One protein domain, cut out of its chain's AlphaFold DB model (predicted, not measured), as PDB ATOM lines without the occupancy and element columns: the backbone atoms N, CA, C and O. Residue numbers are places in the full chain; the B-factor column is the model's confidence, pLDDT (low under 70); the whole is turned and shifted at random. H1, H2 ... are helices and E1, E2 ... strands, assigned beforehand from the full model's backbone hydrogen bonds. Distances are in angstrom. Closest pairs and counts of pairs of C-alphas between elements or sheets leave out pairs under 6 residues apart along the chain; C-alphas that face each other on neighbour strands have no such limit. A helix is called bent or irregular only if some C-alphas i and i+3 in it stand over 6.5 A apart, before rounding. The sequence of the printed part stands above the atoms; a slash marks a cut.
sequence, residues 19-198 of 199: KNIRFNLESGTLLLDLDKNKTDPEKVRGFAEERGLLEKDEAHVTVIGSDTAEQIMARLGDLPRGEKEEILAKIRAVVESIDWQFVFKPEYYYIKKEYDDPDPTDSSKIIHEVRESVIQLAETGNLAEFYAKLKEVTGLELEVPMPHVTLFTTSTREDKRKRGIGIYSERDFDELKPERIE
ATOM      1  N   LYS A  19     165.755 120.969 146.804       93.31
ATOM      2  CA  LYS A  19     165.172 120.556 145.521       93.31
ATOM      3  C   LYS A  19     164.796 119.084 145.513       93.31
ATOM      4  O   LYS A  19     163.811 118.706 144.885       93.31
ATOM      5  N   ASN A  20     165.615 118.257 146.155       95.12
ATOM      6  CA  ASN A  20     165.475 116.812 146.117       95.12
ATOM      7  C   ASN A  20     166.061 116.173 147.380       95.12
ATOM      8  O   ASN A  20     167.033 116.664 147.952       95.12
ATOM      9  N   ILE A  21     165.467 115.056 147.793       96.44
ATOM     10  CA  ILE A  21     165.888 114.265 148.946       96.44
ATOM     11  C   ILE A  21     166.420 112.932 148.417       96.44
ATOM     12  O   ILE A  21     165.662 112.104 147.911       96.44
ATOM     13  N   ARG A  22     167.730 112.707 148.532       97.38
ATOM     14  CA  ARG A  22     168.397 111.480 148.083       97.38
ATOM     15  C   ARG A  22     168.663 110.563 149.269       97.38
ATOM     16  O   ARG A  22     169.743 110.594 149.852       97.38
ATOM     17  N   PHE A  23     167.678 109.733 149.609       97.62
ATOM     18  CA  PHE A  23     167.865 108.648 150.571       97.62
ATOM     19  C   PHE A  23     168.169 107.330 149.851       97.62
ATOM     20  O   PHE A  23     167.316 106.794 149.137       97.62
ATOM     21  N   ASN A  24     169.380 106.805 150.037       96.94
ATOM     22  CA  ASN A  24     169.793 105.524 149.473       96.94
ATOM     23  C   ASN A  24     169.524 104.405 150.490       96.94
ATOM     24  O   ASN A  24     170.162 104.345 151.535       96.94
ATOM     25  N   LEU A  25     168.584 103.511 150.171       94.12
ATOM     26  CA  LEU A  25     168.182 102.403 151.050       94.12
ATOM     27  C   LEU A  25     169.248 101.306 151.189       94.12
ATOM     28  O   LEU A  25     169.218 100.553 152.157       94.12
ATOM     29  N   GLU A  26     170.149 101.186 150.217       94.12
ATOM     30  CA  GLU A  26     171.208 100.179 150.224       94.12
ATOM     31  C   GLU A  26     172.366 100.609 151.124       94.12
ATOM     32  O   GLU A  26     172.824  99.822 151.949       94.12
ATOM     33  N   SER A  27     172.810 101.861 150.996       95.31
ATOM     34  CA  SER A  27     173.913 102.395 151.800       95.31
ATOM     35  C   SER A  27     173.463 103.023 153.117       95.31
ATOM     36  O   SER A  27     174.289 103.163 154.007       95.31
ATOM     37  N   GLY A  28     172.199 103.438 153.240       96.19
ATOM     38  CA  GLY A  28     171.668 104.187 154.384       96.19
ATOM     39  C   GLY A  28     171.989 105.687 154.364       96.19
ATOM     40  O   GLY A  28     171.599 106.410 155.277       96.19
ATOM     41  N   THR A  29     172.690 106.186 153.342       97.56
ATOM     42  CA  THR A  29     173.099 107.599 153.259       97.56
ATOM     43  C   THR A  29     171.942 108.513 152.859       97.56
ATOM     44  O   THR A  29     171.114 108.142 152.019       97.56
ATOM     45  N   LEU A  30     171.946 109.742 153.379       97.88
ATOM     46  CA  LEU A  30     170.958 110.779 153.082       97.88
ATOM     47  C   LEU A  30     171.643 112.087 152.687       97.88
ATOM     48  O   LEU A  30     172.324 112.705 153.508       97.88
ATOM     49  N   LEU A  31     171.398 112.527 151.452       97.12
ATOM     50  CA  LEU A  31     171.829 113.826 150.931       97.12
ATOM     51  C   LEU A  31     170.610 114.678 150.573       97.12
ATOM     52  O   LEU A  31     169.646 114.178 149.987       97.12
ATOM     53  N   LEU A  32     170.666 115.967 150.889       96.62
ATOM     54  CA  LEU A  32     169.651 116.944 150.502       96.62
ATOM     55  C   LEU A  32     170.225 117.846 149.421       96.62
ATOM     56  O   LEU A  32     171.136 118.628 149.692       96.62
ATOM     57  N   ASP A  33     169.700 117.732 148.205       96.19
ATOM     58  CA  ASP A  33     170.136 118.552 147.080       96.19
ATOM     59  C   ASP A  33     169.540 119.942 147.210       96.19
ATOM     60  O   ASP A  33     168.332 120.102 147.400       96.19
ATOM     61  N   LEU A  34     170.387 120.951 147.078       93.81
ATOM     62  CA  LEU A  34     170.022 122.341 147.270       93.81
ATOM     63  C   LEU A  34     169.949 123.069 145.935       93.81
ATOM     64  O   LEU A  34     170.562 122.684 144.934       93.81
ATOM     65  N   ASP A  35     169.227 124.183 145.918       91.12
ATOM     66  CA  ASP A  35     169.382 125.143 144.843       91.12
ATOM     67  C   ASP A  35     170.757 125.813 144.905       91.12
ATOM     68  O   ASP A  35     170.993 126.683 145.737       91.12
ATOM     69  N   LYS A  36     171.657 125.447 143.987       88.50
ATOM     70  CA  LYS A  36     172.969 126.089 143.843       88.50
ATOM     71  C   LYS A  36     172.874 127.611 143.647       88.50
ATOM     72  O   LYS A  36     173.770 128.318 144.068       88.50
ATOM     73  N   ASN A  37     171.772 128.139 143.104       88.12
ATOM     74  CA  ASN A  37     171.583 129.594 142.979       88.12
ATOM     75  C   ASN A  37     171.381 130.307 144.329       88.12
ATOM     76  O   ASN A  37     171.309 131.532 144.377       88.12
ATOM     77  N   LYS A  38     171.194 129.544 145.410       88.50
ATOM     78  CA  LYS A  38     171.048 130.052 146.775       88.50
ATOM     79  C   LYS A  38     172.358 129.994 147.553       88.50
ATOM     80  O   LYS A  38     172.436 130.599 148.618       88.50
ATOM     81  N   THR A  39     173.373 129.306 147.030       88.25
ATOM     82  CA  THR A  39     174.754 129.514 147.464       88.25
ATOM     83  C   THR A  39     175.347 130.681 146.677       88.25
ATOM     84  O   THR A  39     174.852 131.045 145.611       88.25
ATOM     85  N   ASP A  40     176.395 131.299 147.213       91.81
ATOM     86  CA  ASP A  40     177.072 132.423 146.560       91.81
ATOM     87  C   ASP A  40     178.566 132.096 146.422       91.81
ATOM     88  O   ASP A  40     179.377 132.548 147.236       91.81
ATOM     89  N   PRO A  41     178.929 131.213 145.465       94.62
ATOM     90  CA  PRO A  41     180.314 130.805 145.244       94.62
ATOM     91  C   PRO A  41     181.174 131.933 144.661       94.62
ATOM     92  O   PRO A  41     182.393 131.891 144.813       94.62
ATOM     93  N   GLU A  42     180.569 132.952 144.038       95.94
ATOM     94  CA  GLU A  42     181.293 134.086 143.447       95.94
ATOM     95  C   GLU A  42     182.111 134.852 144.488       95.94
ATOM     96  O   GLU A  42     183.244 135.244 144.212       95.94
ATOM     97  N   LYS A  43     181.589 134.984 145.713       96.38
ATOM     98  CA  LYS A  43     182.283 135.642 146.832       96.38
ATOM     99  C   LYS A  43     183.650 135.051 147.166       96.38
ATOM    100  O   LYS A  43     184.497 135.756 147.697       96.38
ATOM    101  N   VAL A  44     183.865 133.772 146.870       97.62
ATOM    102  CA  VAL A  44     185.107 133.053 147.190       97.62
ATOM    103  C   VAL A  44     185.818 132.516 145.948       97.62
ATOM    104  O   VAL A  44     186.809 131.798 146.072       97.62
ATOM    105  N   ARG A  45     185.349 132.876 144.743       97.75
ATOM    106  CA  ARG A  45     185.903 132.381 143.477       97.75
ATOM    107  C   ARG A  45     187.364 132.779 143.295       97.75
ATOM    108  O   ARG A  45     188.171 131.915 142.981       97.75
ATOM    109  N   GLY A  46     187.715 134.042 143.556       97.81
ATOM    110  CA  GLY A  46     189.102 134.513 143.442       97.81
ATOM    111  C   GLY A  46     190.061 133.716 144.332       97.81
ATOM    112  O   GLY A  46     191.053 133.178 143.848       97.81
ATOM    113  N   PHE A  47     189.698 133.529 145.606       98.00
ATOM    114  CA  PHE A  47     190.458 132.692 146.543       98.00
ATOM    115  C   PHE A  47     190.587 131.237 146.056       98.00
ATOM    116  O   PHE A  47     191.655 130.630 146.153       98.00
ATOM    117  N   ALA A  48     189.501 130.659 145.534       97.94
ATOM    118  CA  ALA A  48     189.498 129.290 145.025       97.94
ATOM    119  C   ALA A  48     190.407 129.127 143.794       97.94
ATOM    120  O   ALA A  48     191.173 128.166 143.726       97.94
ATOM    121  N   GLU A  49     190.356 130.068 142.849       97.88
ATOM    122  CA  GLU A  49     191.166 130.066 141.626       97.88
ATOM    123  C   GLU A  49     192.661 130.211 141.928       97.88
ATOM    124  O   GLU A  49     193.466 129.451 141.385       97.88
ATOM    125  N   GLU A  50     193.036 131.101 142.852       97.75
ATOM    126  CA  GLU A  50     194.426 131.277 143.301       97.75
ATOM    127  C   GLU A  50     195.033 129.988 143.877       97.75
ATOM    128  O   GLU A  50     196.236 129.750 143.759       97.75
ATOM    129  N   ARG A  51     194.196 129.126 144.461       97.00
ATOM    130  CA  ARG A  51     194.594 127.833 145.029       97.00
ATOM    131  C   ARG A  51     194.327 126.640 144.102       97.00
ATOM    132  O   ARG A  51     194.593 125.501 144.479       97.00
ATOM    133  N   GLY A  52     193.817 126.868 142.891       97.50
ATOM    134  CA  GLY A  52     193.525 125.803 141.928       97.50
ATOM    135  C   GLY A  52     192.383 124.869 142.348       97.50
ATOM    136  O   GLY A  52     192.375 123.696 141.961       97.50
ATOM    137  N   LEU A  53     191.432 125.357 143.150       98.38
ATOM    138  CA  LEU A  53     190.224 124.608 143.476       98.38
ATOM    139  C   LEU A  53     189.206 124.680 142.335       98.38
ATOM    140  O   LEU A  53     189.044 125.694 141.661       98.38
ATOM    141  N   LEU A  54     188.478 123.583 142.152       98.00
ATOM    142  CA  LEU A  54     187.432 123.436 141.152       98.00
ATOM    143  C   LEU A  54     186.063 123.585 141.801       98.00
ATOM    144  O   LEU A  54     185.783 122.967 142.828       98.00
ATOM    145  N   GLU A  55     185.190 124.366 141.176       97.62
ATOM    146  CA  GLU A  55     183.810 124.512 141.625       97.62
ATOM    147  C   GLU A  55     183.045 123.190 141.499       97.62
ATOM    148  O   GLU A  55     183.208 122.440 140.529       97.62
ATOM    149  N   LYS A  56     182.179 122.901 142.473       96.44
ATOM    150  CA  LYS A  56     181.262 121.769 142.389       96.44
ATOM    151  C   LYS A  56     180.085 122.061 141.469       96.44
ATOM    152  O   LYS A  56     179.476 123.129 141.507       96.44
ATOM    153  N   ASP A  57     179.709 121.058 140.684       94.62
ATOM    154  CA  ASP A  57     178.539 121.129 139.800       94.62
ATOM    155  C   ASP A  57     177.218 120.986 140.581       94.62
ATOM    156  O   ASP A  57     176.163 121.407 140.112       94.62
ATOM    157  N   GLU A  58     177.282 120.428 141.793       94.50
ATOM    158  CA  GLU A  58     176.152 120.192 142.691       94.50
ATOM    159  C   GLU A  58     176.354 120.874 144.051       94.50
ATOM    160  O   GLU A  58     177.478 121.012 144.533       94.50
ATOM    161  N   ALA A  59     175.247 121.248 144.692       95.06
ATOM    162  CA  ALA A  59     175.209 121.722 146.069       95.06
ATOM    163  C   ALA A  59     174.311 120.785 146.879       95.06
ATOM    164  O   ALA A  59     173.155 120.570 146.512       95.06
ATOM    165  N   HIS A  60     174.832 120.217 147.963       96.38
ATOM    166  CA  HIS A  60     174.061 119.361 148.858       96.38
ATOM    167  C   HIS A  60     174.523 119.509 150.307       96.38
ATOM    168  O   HIS A  60     175.690 119.815 150.553       96.38
ATOM    169  N   VAL A  61     173.611 119.246 151.247       95.88
ATOM    170  CA  VAL A  61     173.946 118.971 152.652       95.88
ATOM    171  C   VAL A  61     173.903 117.463 152.870       95.88
ATOM    172  O   VAL A  61     172.920 116.804 152.522       95.88
ATOM    173  N   THR A  62     174.955 116.915 153.471       96.50
ATOM    174  CA  THR A  62     174.964 115.526 153.942       96.50
ATOM    175  C   THR A  62     174.286 115.458 155.303       96.50
ATOM    176  O   THR A  62     174.781 116.041 156.262       96.50
ATOM    177  N   VAL A  63     173.158 114.752 155.389       97.06
ATOM    178  CA  VAL A  63     172.412 114.567 156.644       97.06
ATOM    179  C   VAL A  63     172.743 113.231 157.289       97.06
ATOM    180  O   VAL A  63     172.897 113.184 158.495       97.06
ATOM    181  N   ILE A  64     172.889 112.158 156.506       97.44
ATOM    182  CA  ILE A  64     173.456 110.888 156.981       97.44
ATOM    183  C   ILE A  64     174.657 110.575 156.089       97.44
ATOM    184  O   ILE A  64     174.490 110.187 154.928       97.44
ATOM    185  N   GLY A  65     175.858 110.784 156.635       95.94
ATOM    186  CA  GLY A  65     177.126 110.448 155.990       95.94
ATOM    187  C   GLY A  65     177.466 108.963 156.099       95.94
ATOM    188  O   GLY A  65     176.754 108.202 156.751       95.94
ATOM    189  N   SER A  66     178.562 108.549 155.458       94.00
ATOM    190  CA  SER A  66     178.989 107.144 155.398       94.00
ATOM    191  C   SER A  66     179.134 106.494 156.773       94.00
ATOM    192  O   SER A  66     178.564 105.431 156.972       94.00
ATOM    193  N   ASP A  67     179.795 107.146 157.728       93.50
ATOM    194  CA  ASP A  67     180.068 106.561 159.050       93.50
ATOM    195  C   ASP A  67     178.780 106.350 159.863       93.50
ATOM    196  O   ASP A  67     178.591 105.326 160.520       93.50
ATOM    197  N   THR A  68     177.849 107.307 159.801       95.94
ATOM    198  CA  THR A  68     176.520 107.178 160.417       95.94
ATOM    199  C   THR A  68     175.709 106.085 159.733       95.94
ATOM    200  O   THR A  68     175.049 105.283 160.393       95.94
ATOM    201  N   ALA A  69     175.754 106.048 158.401       97.25
ATOM    202  CA  ALA A  69     175.036 105.062 157.618       97.25
ATOM    203  C   ALA A  69     175.561 103.648 157.899       97.25
ATOM    204  O   ALA A  69     174.765 102.739 158.100       97.25
ATOM    205  N   GLU A  70     176.877 103.466 158.014       96.88
ATOM    206  CA  GLU A  70     177.502 102.200 158.394       96.88
ATOM    207  C   GLU A  70     177.029 101.732 159.773       96.88
ATOM    208  O   GLU A  70     176.617 100.582 159.910       96.88
ATOM    209  N   GLN A  71     176.987 102.621 160.772       97.00
ATOM    210  CA  GLN A  71     176.462 102.292 162.104       97.00
ATOM    211  C   GLN A  71     174.996 101.840 162.058       97.00
ATOM    212  O   GLN A  71     174.634 100.837 162.678       97.00
ATOM    213  N   ILE A  72     174.156 102.542 161.290       97.50
ATOM    214  CA  ILE A  72     172.755 102.157 161.076       97.50
ATOM    215  C   ILE A  72     172.693 100.785 160.401       97.50
ATOM    216  O   ILE A  72     172.032  99.876 160.899       97.50
ATOM    217  N   MET A  73     173.401 100.597 159.290       97.56
ATOM    218  CA  MET A  73     173.337  99.367 158.506       97.56
ATOM    219  C   MET A  73     173.903  98.162 159.259       97.56
ATOM    220  O   MET A  73     173.336  97.075 159.144       97.56
ATOM    221  N   ALA A  74     174.947  98.348 160.069       97.12
ATOM    222  CA  ALA A  74     175.480  97.331 160.968       97.12
ATOM    223  C   ALA A  74     174.430  96.916 162.007       97.12
ATOM    224  O   ALA A  74     174.136  95.731 162.135       97.12
ATOM    225  N   ARG A  75     173.774  97.884 162.666       95.81
ATOM    226  CA  ARG A  75     172.698  97.615 163.638       95.81
ATOM    227  C   ARG A  75     171.536  96.821 163.038       95.81
ATOM    228  O   ARG A  75     170.921  96.016 163.741       95.81
ATOM    229  N   LEU A  76     171.222  97.070 161.767       95.94
ATOM    230  CA  LEU A  76     170.171  96.368 161.028       95.94
ATOM    231  C   LEU A  76     170.629  95.030 160.435       95.94
ATOM    232  O   LEU A  76     169.784  94.219 160.064       95.94
ATOM    233  N   GLY A  77     171.937  94.800 160.306       94.81
ATOM    234  CA  GLY A  77     172.511  93.578 159.737       94.81
ATOM    235  C   GLY A  77     172.180  92.323 160.544       94.81
ATOM    236  O   GLY A  77     172.031  91.252 159.962       94.81
ATOM    237  N   ASP A  78     171.979  92.482 161.852       91.94
ATOM    238  CA  ASP A  78     171.629  91.398 162.776       91.94
ATOM    239  C   ASP A  78     170.132  91.044 162.773       91.94
ATOM    240  O   ASP A  78     169.715  90.077 163.414       91.94
ATOM    241  N   LEU A  79     169.301  91.830 162.082       96.12
ATOM    242  CA  LEU A  79     167.850  91.665 162.091       96.12
ATOM    243  C   LEU A  79     167.365  90.762 160.946       96.12
ATOM    244  O   LEU A  79     167.950  90.746 159.858       96.12
ATOM    245  N   PRO A  80     166.237  90.050 161.131       97.50
ATOM    246  CA  PRO A  80     165.545  89.392 160.033       97.50
ATOM    247  C   PRO A  80     165.237  90.377 158.901       97.50
ATOM    248  O   PRO A  80     164.848  91.521 159.139       97.50
ATOM    249  N   ARG A  81     165.332  89.913 157.649       95.81
ATOM    250  CA  ARG A  81     165.142  90.751 156.453       95.81
ATOM    251  C   ARG A  81     163.871  91.613 156.496       95.81
ATOM    252  O   ARG A  81     163.942  92.786 156.154       95.81
ATOM    253  N   GLY A  82     162.741  91.045 156.921       96.94
ATOM    254  CA  GLY A  82     161.473  91.781 157.000       96.94
ATOM    255  C   GLY A  82     161.498  92.920 158.024       96.94
ATOM    256  O   GLY A  82     161.004  94.004 157.739       96.94
ATOM    257  N   GLU A  83     162.140  92.710 159.175       97.19
ATOM    258  CA  GLU A  83     162.294  93.742 160.210       97.19
ATOM    259  C   GLU A  83     163.252  94.848 159.749       97.19
ATOM    260  O   GLU A  83     162.971  96.035 159.918       97.19
ATOM    261  N   LYS A  84     164.345  94.475 159.069       96.50
ATOM    262  CA  LYS A  84     165.252  95.433 158.422       96.50
ATOM    263  C   LYS A  84     164.522  96.307 157.395       96.50
ATOM    264  O   LYS A  84     164.692  97.524 157.406       96.50
ATOM    265  N   GLU A  85     163.727  95.705 156.512       96.31
ATOM    266  CA  GLU A  85     162.940  96.431 155.506       96.31
ATOM    267  C   GLU A  85     161.917  97.376 156.165       96.31
ATOM    268  O   GLU A  85     161.771  98.521 155.732       96.31
ATOM    269  N   GLU A  86     161.273  96.949 157.257       97.56
ATOM    270  CA  GLU A  86     160.349  97.784 158.032       97.56
ATOM    271  C   GLU A  86     161.051  98.996 158.664       97.56
ATOM    272  O   GLU A  86     160.552 100.119 158.574       97.56
ATOM    273  N   ILE A  87     162.222  98.802 159.278       97.75
ATOM    274  CA  ILE A  87     162.974  99.905 159.889       97.75
ATOM    275  C   ILE A  87     163.463 100.887 158.822       97.75
ATOM    276  O   ILE A  87     163.309 102.095 158.997       97.75
ATOM    277  N   LEU A  88     163.974 100.409 157.685       97.25
ATOM    278  CA  LEU A  88     164.376 101.283 156.577       97.25
ATOM    279  C   LEU A  88     163.193 102.094 156.021       97.25
ATOM    280  O   LEU A  88     163.351 103.278 155.710       97.25
ATOM    281  N   ALA A  89     162.001 101.496 155.948       97.38
ATOM    282  CA  ALA A  89     160.783 102.209 155.573       97.38
ATOM    283  C   ALA A  89     160.404 103.288 156.605       97.38
ATOM    284  O   ALA A  89     160.036 104.397 156.217       97.38
ATOM    285  N   LYS A  90     160.555 103.009 157.907       98.31
ATOM    286  CA  LYS A  90     160.350 104.003 158.976       98.31
ATOM    287  C   LYS A  90     161.357 105.148 158.896       98.31
ATOM    288  O   LYS A  90     160.951 106.299 159.012       98.31
ATOM    289  N   ILE A  91     162.638 104.863 158.641       98.19
ATOM    290  CA  ILE A  91     163.658 105.905 158.442       98.19
ATOM    291  C   ILE A  91     163.259 106.797 157.265       98.19
ATOM    292  O   ILE A  91     163.225 108.015 157.414       98.19
ATOM    293  N   ARG A  92     162.878 106.212 156.120       97.81
ATOM    294  CA  ARG A  92     162.393 106.983 154.967       97.81
ATOM    295  C   ARG A  92     161.194 107.867 155.334       97.81
ATOM    296  O   ARG A  92     161.198 109.044 154.993       97.81
ATOM    297  N   ALA A  93     160.210 107.333 156.055       98.00
ATOM    298  CA  ALA A  93     159.048 108.109 156.487       98.00
ATOM    299  C   ALA A  93     159.437 109.276 157.412       98.00
ATOM    300  O   ALA A  93     158.887 110.369 157.286       98.00
ATOM    301  N   VAL A  94     160.418 109.082 158.304       98.19
ATOM    302  CA  VAL A  94     160.973 110.169 159.123       98.19
ATOM    303  C   VAL A  94     161.600 111.237 158.228       98.19
ATOM    304  O   VAL A  94     161.251 112.404 158.379       98.19
ATOM    305  N   VAL A  95     162.448 110.856 157.266       97.44
ATOM    306  CA  VAL A  95     163.084 111.784 156.313       97.44
ATOM    307  C   VAL A  95     162.052 112.630 155.562       97.44
ATOM    308  O   VAL A  95     162.230 113.841 155.435       97.44
ATOM    309  N   GLU A  96     160.980 111.999 155.079       96.00
ATOM    310  CA  GLU A  96     159.891 112.644 154.333       96.00
ATOM    311  C   GLU A  96     158.999 113.530 155.224       96.00
ATOM    312  O   GLU A  96     158.351 114.449 154.725       96.00
ATOM    313  N   SER A  97     158.972 113.281 156.540       96.56
ATOM    314  CA  SER A  97     158.179 114.061 157.502       96.56
ATOM    315  C   SER A  97     158.823 115.385 157.922       96.56
ATOM    316  O   SER A  97     158.135 116.246 158.469       96.56
ATOM    317  N   ILE A  98     160.134 115.537 157.714       96.62
ATOM    318  CA  ILE A  98     160.875 116.730 158.121       96.62
ATOM    319  C   ILE A  98     160.733 117.814 157.053       96.62
ATOM    320  O   ILE A  98     161.061 117.607 155.885       96.62
ATOM    321  N   ASP A  99     160.292 119.005 157.462       94.19
ATOM    322  CA  ASP A  99     160.276 120.170 156.582       94.19
ATOM    323  C   ASP A  99     161.676 120.783 156.503       94.19
ATOM    324  O   ASP A  99     162.032 121.679 157.261       94.19
ATOM    325  N   TRP A 100     162.522 120.251 155.627       94.19
ATOM    326  CA  TRP A 100     163.911 120.687 155.529       94.19
ATOM    327  C   TRP A 100     164.026 122.161 155.118       94.19
ATOM    328  O   TRP A 100     163.716 122.545 153.988       94.19
ATOM    329  N   GLN A 101     164.530 122.974 156.043       91.19
ATOM    330  CA  GLN A 101     164.826 124.389 155.843       91.19
ATOM    331  C   GLN A 101     166.249 124.653 156.307       91.19
ATOM    332  O   GLN A 101     166.628 124.225 157.397       91.19
ATOM    333  N   PHE A 102     167.020 125.349 155.479       90.81
ATOM    334  CA  PHE A 102     168.398 125.707 155.782       90.81
ATOM    335  C   PHE A 102     168.570 127.212 155.680       90.81
ATOM    336  O   PHE A 102     167.946 127.851 154.841       90.81
ATOM    337  N   VAL A 103     169.451 127.760 156.504       92.19
ATOM    338  CA  VAL A 103     169.926 129.137 156.387       92.19
ATOM    339  C   VAL A 103     171.431 129.077 156.203       92.19
ATOM    340  O   VAL A 103     172.137 128.538 157.053       92.19
ATOM    341  N   PHE A 104     171.929 129.589 155.079       93.50
ATOM    342  CA  PHE A 104     173.368 129.680 154.863       93.50
ATOM    343  C   PHE A 104     173.960 130.790 155.713       93.50
ATOM    344  O   PHE A 104     173.459 131.916 155.731       93.50
ATOM    345  N   LYS A 105     175.061 130.467 156.382       94.25
ATOM    346  CA  LYS A 105     175.855 131.446 157.103       94.25
ATOM    347  C   LYS A 105     176.656 132.312 156.122       94.25
ATOM    348  O   LYS A 105     177.021 131.832 155.044       94.25
ATOM    349  N   PRO A 106     176.934 133.584 156.452       94.12
ATOM    350  CA  PRO A 106     177.764 134.447 155.615       94.12
ATOM    351  C   PRO A 106     179.248 134.051 155.620       94.12
ATOM    352  O   PRO A 106     180.006 134.565 154.802       94.12
ATOM    353  N   GLU A 107     179.684 133.188 156.538       95.56
ATOM    354  CA  GLU A 107     181.065 132.731 156.641       95.56
ATOM    355  C   GLU A 107     181.403 131.594 155.675       95.56
ATOM    356  O   GLU A 107     180.648 130.638 155.483       95.56
ATOM    357  N   TYR A 108     182.619 131.682 155.144       98.12
ATOM    358  CA  TYR A 108     183.221 130.694 154.267       98.12
ATOM    359  C   TYR A 108     184.545 130.251 154.863       98.12
ATOM    360  O   TYR A 108     185.275 131.052 155.457       98.12
ATOM    361  N   TYR A 109     184.853 128.974 154.684       98.62
ATOM    362  CA  TYR A 109     186.039 128.371 155.264       98.62
ATOM    363  C   TYR A 109     186.774 127.539 154.234       98.62
ATOM    364  O   TYR A 109     186.171 126.761 153.495       98.62
ATOM    365  N   TYR A 110     188.088 127.686 154.228       98.69
ATOM    366  CA  TYR A 110     189.004 126.787 153.565       98.69
ATOM    367  C   TYR A 110     189.472 125.718 154.553       98.69
ATOM    368  O   TYR A 110     189.851 126.011 155.687       98.69
ATOM    369  N   ILE A 111     189.448 124.466 154.110       98.62
ATOM    370  CA  ILE A 111     189.878 123.307 154.887       98.62
ATOM    371  C   ILE A 111     190.752 122.388 154.043       98.62
ATOM    372  O   ILE A 111     190.628 122.319 152.818       98.62
ATOM    373  N   LYS A 112     191.618 121.643 154.726       98.38
ATOM    374  CA  LYS A 112     192.562 120.707 154.125       98.38
ATOM    375  C   LYS A 112     192.671 119.450 154.977       98.38
ATOM    376  O   LYS A 112     192.738 119.537 156.198       98.38
ATOM    377  N   LYS A 113     192.694 118.286 154.330       98.00
ATOM    378  CA  LYS A 113     192.866 116.987 154.989       98.00
ATOM    379  C   LYS A 113     193.773 116.089 154.158       98.00
ATOM    380  O   LYS A 113     193.663 116.055 152.933       98.00
ATOM    381  N   GLU A 114     194.651 115.367 154.839       97.38
ATOM    382  CA  GLU A 114     195.504 114.344 154.240       97.38
ATOM    383  C   GLU A 114     194.858 112.966 154.428       97.38
ATOM    384  O   GLU A 114     194.227 112.702 155.456       97.38
ATOM    385  N   TYR A 115     194.974 112.113 153.416       95.62
ATOM    386  CA  TYR A 115     194.441 110.759 153.398       95.62
ATOM    387  C   TYR A 115     195.499 109.786 152.886       95.62
ATOM    388  O   TYR A 115     196.210 110.072 151.923       95.62
ATOM    389  N   ASP A 116     195.509 108.602 153.489       95.19
ATOM    390  CA  ASP A 116     196.345 107.476 153.096       95.19
ATOM    391  C   ASP A 116     195.437 106.375 152.558       95.19
ATOM    392  O   ASP A 116     194.927 105.540 153.304       95.19
ATOM    393  N   ASP A 117     195.182 106.411 151.251       90.12
ATOM    394  CA  ASP A 117     194.299 105.443 150.609       90.12
ATOM    395  C   ASP A 117     195.101 104.298 149.984       90.12
ATOM    396  O   ASP A 117     196.144 104.547 149.376       90.12
ATOM    397  N   PRO A 118     194.605 103.051 150.035       90.62
ATOM    398  CA  PRO A 118     195.210 101.965 149.280       90.62
ATOM    399  C   PRO A 118     195.160 102.256 147.773       90.62
ATOM    400  O   PRO A 118     194.189 102.826 147.257       90.62
ATOM    401  N   ASP A 119     196.205 101.852 147.052       89.50
ATOM    402  CA  ASP A 119     196.221 101.935 145.595       89.50
ATOM    403  C   ASP A 119     195.134 100.998 145.027       89.50
ATOM    404  O   ASP A 119     195.100  99.811 145.373       89.50
ATOM    405  N   PRO A 120     194.229 101.493 144.160       86.75
ATOM    406  CA  PRO A 120     193.138 100.682 143.615       86.75
ATOM    407  C   PRO A 120     193.627  99.511 142.750       86.75
ATOM    408  O   PRO A 120     192.874  98.568 142.515       86.75
ATOM    409  N   THR A 121     194.869  99.565 142.263       92.19
ATOM    410  CA  THR A 121     195.511  98.517 141.461       92.19
ATOM    411  C   THR A 121     196.420  97.604 142.281       92.19
ATOM    412  O   THR A 121     196.723  96.495 141.842       92.19
ATOM    413  N   ASP A 122     196.837  98.037 143.474       92.44
ATOM    414  CA  ASP A 122     197.755  97.302 144.341       92.44
ATOM    415  C   ASP A 122     197.526  97.658 145.817       92.44
ATOM    416  O   ASP A 122     198.170  98.544 146.372       92.44
ATOM    417  N   SER A 123     196.647  96.911 146.490       91.31
ATOM    418  CA  SER A 123     196.289  97.138 147.902       91.31
ATOM    419  C   SER A 123     197.461  97.101 148.901       91.31
ATOM    420  O   SER A 123     197.273  97.454 150.062       91.31
ATOM    421  N   SER A 124     198.661  96.672 148.481       93.81
ATOM    422  CA  SER A 124     199.873  96.732 149.310       93.81
ATOM    423  C   SER A 124     200.542  98.112 149.322       93.81
ATOM    424  O   SER A 124     201.413  98.365 150.154       93.81
ATOM    425  N   LYS A 125     200.148  99.008 148.409       94.94
ATOM    426  CA  LYS A 125     200.657 100.375 148.298       94.94
ATOM    427  C   LYS A 125     199.664 101.379 148.860       94.94
ATOM    428  O   LYS A 125     198.454 101.205 148.741       94.94
ATOM    429  N   ILE A 126     200.207 102.461 149.407       95.38
ATOM    430  CA  ILE A 126     199.454 103.620 149.886       95.38
ATOM    431  C   ILE A 126     199.713 104.796 148.946       95.38
ATOM    432  O   ILE A 126     200.860 105.098 148.615       95.38
ATOM    433  N   ILE A 127     198.639 105.456 148.519       94.38
ATOM    434  CA  ILE A 127     198.677 106.714 147.784       94.38
ATOM    435  C   ILE A 127     198.343 107.828 148.770       94.38
ATOM    436  O   ILE A 127     197.198 107.945 149.211       94.38
ATOM    437  N   HIS A 128     199.335 108.665 149.059       96.81
ATOM    438  CA  HIS A 128     199.133 109.887 149.826       96.81
ATOM    439  C   HIS A 128     198.308 110.892 149.010       96.81
ATOM    440  O   HIS A 128     198.697 111.309 147.914       96.81
ATOM    441  N   GLU A 129     197.160 111.280 149.548       96.56
ATOM    442  CA  GLU A 129     196.249 112.260 148.975       96.56
ATOM    443  C   GLU A 129     196.155 113.474 149.898       96.56
ATOM    444  O   GLU A 129     195.846 113.352 151.077       96.56
ATOM    445  N   VAL A 130     196.325 114.667 149.339       97.88
ATOM    446  CA  VAL A 130     195.926 115.906 150.000       97.88
ATOM    447  C   VAL A 130     194.664 116.395 149.322       97.88
ATOM    448  O   VAL A 130     194.657 116.608 148.109       97.88
ATOM    449  N   ARG A 131     193.607 116.587 150.106       98.12
ATOM    450  CA  ARG A 131     192.348 117.159 149.643       98.12
ATOM    451  C   ARG A 131     192.140 118.512 150.284       98.12
ATOM    452  O   ARG A 131     192.428 118.700 151.464       98.12
ATOM    453  N   GLU A 132     191.600 119.427 149.502       98.62
ATOM    454  CA  GLU A 132     191.322 120.792 149.925       98.62
ATOM    455  C   GLU A 132     189.891 121.142 149.518       98.62
ATOM    456  O   GLU A 132     189.359 120.619 148.532       98.62
ATOM    457  N   SER A 133     189.207 121.958 150.312       98.62
ATOM    458  CA  SER A 133     187.825 122.345 150.038       98.62
ATOM    459  C   SER A 133     187.526 123.741 150.563       98.62
ATOM    460  O   SER A 133     188.011 124.126 151.622       98.62
ATOM    461  N   VAL A 134     186.685 124.472 149.834       98.62
ATOM    462  CA  VAL A 134     186.004 125.665 150.343       98.62
ATOM    463  C   VAL A 134     184.572 125.276 150.656       98.62
ATOM    464  O   VAL A 134     183.865 124.741 149.794       98.62
ATOM    465  N   ILE A 135     184.152 125.532 151.887       98.25
ATOM    466  CA  ILE A 135     182.816 125.222 152.382       98.25
ATOM    467  C   ILE A 135     182.104 126.488 152.854       98.25
ATOM    468  O   ILE A 135     182.735 127.473 153.238       98.25
ATOM    469  N   GLN A 136     180.780 126.415 152.877       97.44
ATOM    470  CA  GLN A 136     179.909 127.380 153.532       97.44
ATOM    471  C   GLN A 136     179.074 126.644 154.576       97.44
ATOM    472  O   GLN A 136     178.513 125.580 154.294       97.44
ATOM    473  N   LEU A 137     179.009 127.193 155.786       95.81
ATOM    474  CA  LEU A 137     178.209 126.608 156.858       95.81
ATOM    475  C   LEU A 137     176.720 126.882 156.632       95.81
ATOM    476  O   LEU A 137     176.330 127.892 156.039       95.81
ATOM    477  N   ALA A 138     175.882 125.985 157.136       94.25
ATOM    478  CA  ALA A 138     174.439 126.138 157.134       94.25
ATOM    479  C   ALA A 138     173.869 125.827 158.521       94.25
ATOM    480  O   ALA A 138     174.455 125.088 159.306       94.25
ATOM    481  N   GLU A 139     172.698 126.376 158.814       93.19
ATOM    482  CA  GLU A 139     171.929 126.054 160.011       93.19
ATOM    483  C   GLU A 139     170.566 125.508 159.630       93.19
ATOM    484  O   GLU A 139     169.985 125.888 158.613       93.19
ATOM    485  N   THR A 140     170.039 124.626 160.470       91.56
ATOM    486  CA  THR A 140     168.665 124.149 160.370       91.56
ATOM    487  C   THR A 140     168.154 123.793 161.760       91.56
ATOM    488  O   THR A 140     168.830 123.109 162.526       91.56
ATOM    489  N   GLY A 141     166.944 124.245 162.094       88.38
ATOM    490  CA  GLY A 141     166.293 123.871 163.353       88.38
ATOM    491  C   GLY A 141     165.814 122.417 163.375       88.38
ATOM    492  O   GLY A 141     165.579 121.859 164.442       88.38
ATOM    493  N   ASN A 142     165.706 121.781 162.204       94.06
ATOM    494  CA  ASN A 142     164.979 120.521 162.055       94.06
ATOM    495  C   ASN A 142     165.896 119.290 162.048       94.06
ATOM    496  O   ASN A 142     165.419 118.157 162.100       94.06
ATOM    497  N   LEU A 143     167.218 119.485 162.023       94.94
ATOM    498  CA  LEU A 143     168.172 118.375 162.037       94.94
ATOM    499  C   LEU A 143     168.227 117.675 163.401       94.94
ATOM    500  O   LEU A 143     168.275 116.448 163.454       94.94
ATOM    501  N   ALA A 144     168.143 118.426 164.500       95.19
ATOM    502  CA  ALA A 144     168.047 117.840 165.836       95.19
ATOM    503  C   ALA A 144     166.757 117.016 165.999       95.19
ATOM    504  O   ALA A 144     166.791 115.908 166.534       95.19
ATOM    505  N   GLU A 145     165.628 117.517 165.481       96.44
ATOM    506  CA  GLU A 145     164.359 116.780 165.463       96.44
ATOM    507  C   GLU A 145     164.469 115.486 164.642       96.44
ATOM    508  O   GLU A 145     164.037 114.423 165.093       96.44
ATOM    509  N   PHE A 146     165.082 115.557 163.456       97.88
ATOM    510  CA  PHE A 146     165.333 114.390 162.615       97.88
ATOM    511  C   PHE A 146     166.117 113.307 163.366       97.88
ATOM    512  O   PHE A 146     165.695 112.152 163.392       97.88
ATOM    513  N   TYR A 147     167.221 113.680 164.014       97.81
ATOM    514  CA  TYR A 147     168.064 112.740 164.755       97.81
ATOM    515  C   TYR A 147     167.373 112.169 166.000       97.81
ATOM    516  O   TYR A 147     167.564 110.993 166.315       97.81
ATOM    517  N   ALA A 148     166.506 112.938 166.667       97.88
ATOM    518  CA  ALA A 148     165.676 112.424 167.756       97.88
ATOM    519  C   ALA A 148     164.712 111.326 167.265       97.88
ATOM    520  O   ALA A 148     164.678 110.234 167.831       97.88
ATOM    521  N   LYS A 149     164.002 111.563 166.154       98.31
ATOM    522  CA  LYS A 149     163.130 110.554 165.524       98.31
ATOM    523  C   LYS A 149     163.922 109.355 164.995       98.31
ATOM    524  O   LYS A 149     163.473 108.214 165.090       98.31
ATOM    525  N   LEU A 150     165.121 109.585 164.460       98.12
ATOM    526  CA  LEU A 150     166.009 108.517 164.004       98.12
ATOM    527  C   LEU A 150     166.440 107.612 165.167       98.12
ATOM    528  O   LEU A 150     166.447 106.389 165.008       98.12
ATOM    529  N   LYS A 151     166.728 108.186 166.344       98.44
ATOM    530  CA  LYS A 151     167.003 107.441 167.583       98.44
ATOM    531  C   LYS A 151     165.806 106.598 168.016       98.44
ATOM    532  O   LYS A 151     165.993 105.444 168.381       98.44
ATOM    533  N   GLU A 152     164.582 107.119 167.932       98.31
ATOM    534  CA  GLU A 152     163.368 106.344 168.244       98.31
ATOM    535  C   GLU A 152     163.189 105.133 167.315       98.31
ATOM    536  O   GLU A 152     162.794 104.058 167.763       98.31
ATOM    537  N   VAL A 153     163.507 105.289 166.026       97.88
ATOM    538  CA  VAL A 153     163.353 104.228 165.017       97.88
ATOM    539  C   VAL A 153     164.465 103.180 165.090       97.88
ATOM    540  O   VAL A 153     164.200 101.989 164.932       97.88
ATOM    541  N   THR A 154     165.710 103.606 165.297       97.00
ATOM    542  CA  THR A 154     166.895 102.728 165.220       97.00
ATOM    543  C   THR A 154     167.397 102.257 166.584       97.00
ATOM    544  O   THR A 154     168.137 101.275 166.669       97.00
ATOM    545  N   GLY A 155     167.031 102.964 167.656       97.12
ATOM    546  CA  GLY A 155     167.615 102.819 168.989       97.12
ATOM    547  C   GLY A 155     169.045 103.359 169.111       97.12
ATOM    548  O   GLY A 155     169.640 103.223 170.178       97.12
ATOM    549  N   LEU A 156     169.615 103.940 168.047       97.31
ATOM    550  CA  LEU A 156     170.982 104.455 168.043       97.31
ATOM    551  C   LEU A 156     171.026 105.902 168.524       97.31
ATOM    552  O   LEU A 156     170.269 106.757 168.068       97.31
ATOM    553  N   GLU A 157     171.961 106.184 169.423       96.88
ATOM    554  CA  GLU A 157     172.314 107.544 169.807       96.88
ATOM    555  C   GLU A 157     173.443 108.034 168.905       96.88
ATOM    556  O   GLU A 157     174.598 107.651 169.066       96.88
ATOM    557  N   LEU A 158     173.069 108.836 167.911       95.25
ATOM    558  CA  LEU A 158     173.971 109.365 166.898       95.25
ATOM    559  C   LEU A 158     174.183 110.859 167.140       95.25
ATOM    560  O   LEU A 158     173.234 111.586 167.438       95.25
ATOM    561  N   GLU A 159     175.420 111.315 166.986       94.19
ATOM    562  CA  GLU A 159     175.742 112.739 167.021       94.19
ATOM    563  C   GLU A 159     175.089 113.462 165.835       94.19
ATOM    564  O   GLU A 159     175.011 112.926 164.726       94.19
ATOM    565  N   VAL A 160     174.598 114.675 166.076       94.94
ATOM    566  CA  VAL A 160     173.965 115.506 165.050       94.94
ATOM    567  C   VAL A 160     175.061 116.175 164.217       94.94
ATOM    568  O   VAL A 160     175.906 116.854 164.799       94.94
ATOM    569  N   PRO A 161     175.074 116.016 162.882       94.94
ATOM    570  CA  PRO A 161     176.168 116.518 162.079       94.94
ATOM    571  C   PRO A 161     176.115 118.037 161.928       94.94
ATOM    572  O   PRO A 161     175.043 118.644 161.962       94.94
ATOM    573  N   MET A 162     177.274 118.646 161.690       94.94
ATOM    574  CA  MET A 162     177.399 120.070 161.395       94.94
ATOM    575  C   MET A 162     176.995 120.343 159.931       94.94
ATOM    576  O   MET A 162     177.715 119.937 159.007       94.94
ATOM    577  N   PRO A 163     175.873 121.042 159.665       96.00
ATOM    578  CA  PRO A 163     175.418 121.267 158.300       96.00
ATOM    579  C   PRO A 163     176.360 122.213 157.553       96.00
ATOM    580  O   PRO A 163     176.669 123.316 158.000       96.00
ATOM    581  N   HIS A 164     176.792 121.795 156.371       97.19
ATOM    582  CA  HIS A 164     177.636 122.597 155.496       97.19
ATOM    583  C   HIS A 164     177.431 122.177 154.040       97.19
ATOM    584  O   HIS A 164     176.922 121.092 153.747       97.19
ATOM    585  N   VAL A 165     177.854 123.046 153.125       96.88
ATOM    586  CA  VAL A 165     177.910 122.778 151.688       96.88
ATOM    587  C   VAL A 165     179.336 122.970 151.215       96.88
ATOM    588  O   VAL A 165     179.977 123.970 151.524       96.88
ATOM    589  N   THR A 166     179.833 122.016 150.435       97.88
ATOM    590  CA  THR A 166     181.109 122.167 149.733       97.88
ATOM    591  C   THR A 166     180.895 122.932 148.430       97.88
ATOM    592  O   THR A 166     180.121 122.487 147.585       97.88
ATOM    593  N   LEU A 167     181.602 124.045 148.251       97.81
ATOM    594  CA  LEU A 167     181.498 124.908 147.071       97.81
ATOM    595  C   LEU A 167     182.596 124.616 146.049       97.81
ATOM    596  O   LEU A 167     182.315 124.478 144.860       97.81
ATOM    597  N   PHE A 168     183.836 124.476 146.520       98.56
ATOM    598  CA  PHE A 168     184.995 124.179 145.684       98.56
ATOM    599  C   PHE A 168     185.836 123.068 146.307       98.56
ATOM    600  O   PHE A 168     185.872 122.934 147.531       98.56
ATOM    601  N   THR A 169     186.529 122.285 145.483       98.56
ATOM    602  CA  THR A 169     187.416 121.206 145.933       98.56
ATOM    603  C   THR A 169     188.638 121.062 145.043       98.56
ATOM    604  O   THR A 169     188.593 121.360 143.853       98.56
ATOM    605  N   THR A 170     189.715 120.517 145.590       98.44
ATOM    606  CA  THR A 170     190.777 119.905 144.789       98.44
ATOM    607  C   THR A 170     191.376 118.717 145.527       98.44
ATOM    608  O   THR A 170     191.123 118.502 146.716       98.44
ATOM    609  N   SER A 171     192.145 117.916 144.802       98.00
ATOM    610  CA  SER A 171     192.876 116.778 145.336       98.00
ATOM    611  C   SER A 171     194.176 116.604 144.561       98.00
ATOM    612  O   SER A 171     194.208 116.805 143.344       98.00
ATOM    613  N   THR A 172     195.238 116.172 145.244       97.00
ATOM    614  CA  THR A 172     196.477 115.730 144.577       97.00
ATOM    615  C   THR A 172     196.260 114.486 143.714       97.00
ATOM    616  O   THR A 172     197.093 114.178 142.863       97.00
ATOM    617  N   ARG A 173     195.132 113.787 143.892       94.56
ATOM    618  CA  ARG A 173     194.685 112.680 143.049       94.56
ATOM    619  C   ARG A 173     193.693 113.153 141.988       94.56
ATOM    620  O   ARG A 173     192.620 113.666 142.307       94.56
ATOM    621  N   GLU A 174     194.018 112.906 140.718       92.62
ATOM    622  CA  GLU A 174     193.198 113.326 139.571       92.62
ATOM    623  C   GLU A 174     191.757 112.800 139.655       92.62
ATOM    624  O   GLU A 174     190.802 113.550 139.464       92.62
ATOM    625  N   ASP A 175     191.598 111.526 140.023       92.44
ATOM    626  CA  ASP A 175     190.311 110.831 140.122       92.44
ATOM    627  C   ASP A 175     189.411 111.358 141.250       92.44
ATOM    628  O   ASP A 175     188.225 111.030 141.310       92.44
ATOM    629  N   LYS A 176     189.949 112.201 142.140       94.50
ATOM    630  CA  LYS A 176     189.255 112.715 143.324       94.50
ATOM    631  C   LYS A 176     189.217 114.236 143.409       94.50
ATOM    632  O   LYS A 176     188.756 114.761 144.418       94.50
ATOM    633  N   ARG A 177     189.611 114.964 142.358       95.88
ATOM    634  CA  ARG A 177     189.627 116.442 142.363       95.88
ATOM    635  C   ARG A 177     188.295 117.094 142.739       95.88
ATOM    636  O   ARG A 177     188.289 118.159 143.344       95.88
ATOM    637  N   LYS A 178     187.169 116.456 142.404       94.94
ATOM    638  CA  LYS A 178     185.811 116.931 142.736       94.94
ATOM    639  C   LYS A 178     185.250 116.365 144.050       94.94
ATOM    640  O   LYS A 178     184.094 116.613 144.398       94.94
ATOM    641  N   ARG A 179     186.023 115.558 144.784       94.56
ATOM    642  CA  ARG A 179     185.588 114.968 146.055       94.56
ATOM    643  C   ARG A 179     185.774 115.992 147.173       94.56
ATOM    644  O   ARG A 179     186.785 116.675 147.222       94.56
ATOM    645  N   GLY A 180     184.786 116.097 148.064       94.50
ATOM    646  CA  GLY A 180     184.872 116.958 149.248       94.50
ATOM    647  C   GLY A 180     185.579 116.273 150.417       94.50
ATOM    648  O   GLY A 180     185.834 115.062 150.391       94.50
ATOM    649  N   ILE A 181     185.877 117.050 151.451       96.06
ATOM    650  CA  ILE A 181     186.290 116.540 152.761       96.06
ATOM    651  C   ILE A 181     185.024 116.248 153.572       96.06
ATOM    652  O   ILE A 181     184.124 117.078 153.633       96.06
ATOM    653  N   GLY A 182     184.938 115.053 154.159       93.31
ATOM    654  CA  GLY A 182     183.861 114.726 155.091       93.31
ATOM    655  C   GLY A 182     184.084 115.438 156.422       93.31
ATOM    656  O   GLY A 182     185.163 115.301 157.000       93.31
ATOM    657  N   ILE A 183     183.076 116.180 156.873       94.44
ATOM    658  CA  ILE A 183     183.044 116.873 158.164       94.44
ATOM    659  C   ILE A 183     181.766 116.416 158.848       94.44
ATOM    660  O   ILE A 183     180.675 116.744 158.377       94.44
ATOM    661  N   TYR A 184     181.883 115.589 159.881       91.19
ATOM    662  CA  TYR A 184     180.700 115.077 160.551       91.19
ATOM    663  C   TYR A 184     180.287 116.014 161.679       91.19
ATOM    664  O   TYR A 184     179.171 116.519 161.661       91.19
ATOM    665  N   SER A 185     181.198 116.317 162.600       91.81
ATOM    666  CA  SER A 185     180.919 117.122 163.795       91.81
ATOM    667  C   SER A 185     181.589 118.503 163.774       91.81
ATOM    668  O   SER A 185     182.468 118.774 162.954       91.81
ATOM    669  N   GLU A 186     181.210 119.373 164.716       93.38
ATOM    670  CA  GLU A 186     181.960 120.611 164.995       93.38
ATOM    671  C   GLU A 186     183.397 120.306 165.438       93.38
ATOM    672  O   GLU A 186     184.332 120.986 165.027       93.38
ATOM    673  N   ARG A 187     183.603 119.224 166.203       94.31
ATOM    674  CA  ARG A 187     184.946 118.793 166.605       94.31
ATOM    675  C   ARG A 187     185.800 118.431 165.391       94.31
ATOM    676  O   ARG A 187     186.948 118.855 165.317       94.31
ATOM    677  N   ASP A 188     185.245 117.683 164.437       93.81
ATOM    678  CA  ASP A 188     185.959 117.335 163.205       93.81
ATOM    679  C   ASP A 188     186.328 118.594 162.424       93.81
ATOM    680  O   ASP A 188     187.417 118.684 161.864       93.81
ATOM    681  N   PHE A 189     185.414 119.567 162.377       96.94
ATOM    682  CA  PHE A 189     185.661 120.845 161.731       96.94
ATOM    683  C   PHE A 189     186.825 121.585 162.393       96.94
ATOM    684  O   PHE A 189     187.742 121.998 161.689       96.94
ATOM    685  N   ASP A 190     186.844 121.681 163.721       96.75
ATOM    686  CA  ASP A 190     187.914 122.335 164.475       96.75
ATOM    687  C   ASP A 190     189.270 121.628 164.316       96.75
ATOM    688  O   ASP A 190     190.310 122.279 164.171       96.75
ATOM    689  N   GLU A 191     189.279 120.291 164.286       97.19
ATOM    690  CA  GLU A 191     190.483 119.479 164.064       97.19
ATOM    691  C   GLU A 191     191.135 119.751 162.698       97.19
ATOM    692  O   GLU A 191     192.362 119.669 162.572       97.19
ATOM    693  N   LEU A 192     190.342 120.144 161.694       97.25
ATOM    694  CA  LEU A 192     190.835 120.555 160.375       97.25
ATOM    695  C   LEU A 192     191.511 121.929 160.373       97.25
ATOM    696  O   LEU A 192     192.103 122.295 159.357       97.25
ATOM    697  N   LYS A 193     191.451 122.677 161.485       97.88
ATOM    698  CA  LYS A 193     192.003 124.035 161.630       97.88
ATOM    699  C   LYS A 193     191.552 124.949 160.479       97.88
ATOM    700  O   LYS A 193     192.385 125.392 159.685       97.88
ATOM    701  N   PRO A 194     190.240 125.197 160.361       98.12
ATOM    702  CA  PRO A 194     189.659 125.860 159.208       98.12
ATOM    703  C   PRO A 194     190.148 127.307 159.108       98.12
ATOM    704  O   PRO A 194     190.173 128.051 160.089       98.12
ATOM    705  N   GLU A 195     190.509 127.720 157.900       98.25
ATOM    706  CA  GLU A 195     190.896 129.093 157.585       98.25
ATOM    707  C   GLU A 195     189.642 129.851 157.144       98.25
ATOM    708  O   GLU A 195     189.050 129.539 156.110       98.25
ATOM    709  N   ARG A 196     189.200 130.832 157.935       98.00
ATOM    710  CA  ARG A 196     188.099 131.713 157.527       98.00
ATOM    711  C   ARG A 196     188.553 132.576 156.351       98.00
ATOM    712  O   ARG A 196     189.606 133.201 156.425       98.00
ATOM    713  N   ILE A 197     187.735 132.642 155.305       97.56
ATOM    714  CA  ILE A 197     187.993 133.468 154.121       97.56
ATOM    715  C   ILE A 197     187.400 134.862 154.361       97.56
ATOM    716  O   ILE A 197     186.222 134.986 154.706       97.56
ATOM    717  N   GLU A 198     188.217 135.903 154.202       93.44
ATOM    718  CA  GLU A 198     187.770 137.301 154.219       93.44
ATOM    719  C   GLU A 198     187.289 137.702 152.816       93.44
ATOM    720  O   GLU A 198     187.960 137.406 151.826       93.44
TER     721      GLU A 198
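What this domain is: This is residues 19 to 198 of the 199 residues of an uncharacterized protein of Parcubacteria group bacterium Gr01-1014_20 (UniProt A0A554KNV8). Two antiparallel sheets of three strands each, a small one of E1, E2 and E3 and a larger, twisted one of E4, E5 and E6, sit side by side, E3 of the first next to E6 of the second; a loose triangle of helices H2, H3 and H4 lies toward one end of the domain, and H1 covers part of one face of the second sheet toward the other end. E4 and E5 make a long bent hairpin, which reaches away from the rest at its closed end, residues 119 to 122. The printed part has 180 residues with five named helices and six named strands, in the order E1 E2 H1 E3 H2 H3 E4 E5 H4 E6 H5; the sheets run E1 E2 E3 and E4 E5 E6, both all antiparallel, and the class is mixed, helices and strands. The whole is compact, with a radius of gyration of the C-alphas of 17.6 A, and it spans 52 by 45 by 27 A.

How they stand to each other: Start at the first printed residue: E1, residues 19 to 23, and E2, residues 30 to 34, form a hairpin, where you find N 22 and O 31 within hydrogen-bond range at 2.8 A. On the other side of E2 look for E3, residues 60 to 64, with N 32 and O 61 at 2.9 A. H2, residues 66 to 77, only grazes this sheet with its residues 66 to 72. H3, residues 81 to 97, only grazes it with residues 91 to 96. H4, residues 142 to 154, touches H3 at a shallow tilt of 17 degrees, opposite ways; the closest C-alphas, those of Ile 91 and Leu 150, are 6.6 A apart. H2 and H4 are close but not clearly touching, their closest C-alphas, of Ile 72 and Thr 154, being 7.2 A apart. Now look at the second hairpin, E4, residues 103 to 119, and E5, residues 122 to 139: N 113 and O 131 are within hydrogen-bond range at 2.9 A. E5 also has E6, residues 164 to 171, as its antiparallel neighbour, with N 134 and O 168 at 2.9 A. This sheet is twisted. The closest C-alphas of E3 and E6 are those of Val 61 and Val 165, 5.6 A apart. H1, residues 41 to 50, makes two layers with this sheet, a helix on one face of it, at a height over the sheet of 9.5 A; it lies over E5 and runs along the strands, but only just, at 28 degrees to E5 on the local plane. H5, residues 186 to 191, only grazes the same sheet with residues 189 to 191. Every O i to N i+4 pair is within hydrogen-bond range in H2, H3, H4 and H5, and 4 of 6 are in H1. Among the pairs that stay apart are H1 and H3, and H2 and H5.

Where its parts are: Find C-alpha 19 at (165.172, 120.556, 145.521), where E1 begins its 13.2 A; E2 runs 13.0 A. H1, 14.3 A long, is irregular: C-alphas 43 and 46 are 7.7 A apart. E3 runs 11.8 A, H2 15.6 A and H3 24.4 A. From C-alpha 103 at (169.926, 129.137, 156.387) E4 runs 39.3 A and bends by 98 degrees at residue 106. E5, 41.7 A long, bends by 94 degrees at residue 125. H4 runs 18.2 A; E6 runs 19.2 A and bends by 68 degrees at residue 167. H5, 8.6 A long, ends at C-alpha 191, at (190.483, 119.479, 164.064).

The domain as a whole: The two C-alphas farthest apart, those of Glu 50 and Pro 80, are 53.6 A apart. The printed part has no cut. The link from E6 to H5, residues 172 to 185, is long. After H5, residues 195 to 196 pair antiparallel with residues 109 to 110 of E4. The mean pLDDT of the printed part is 95.7, and no printed residue is under 70.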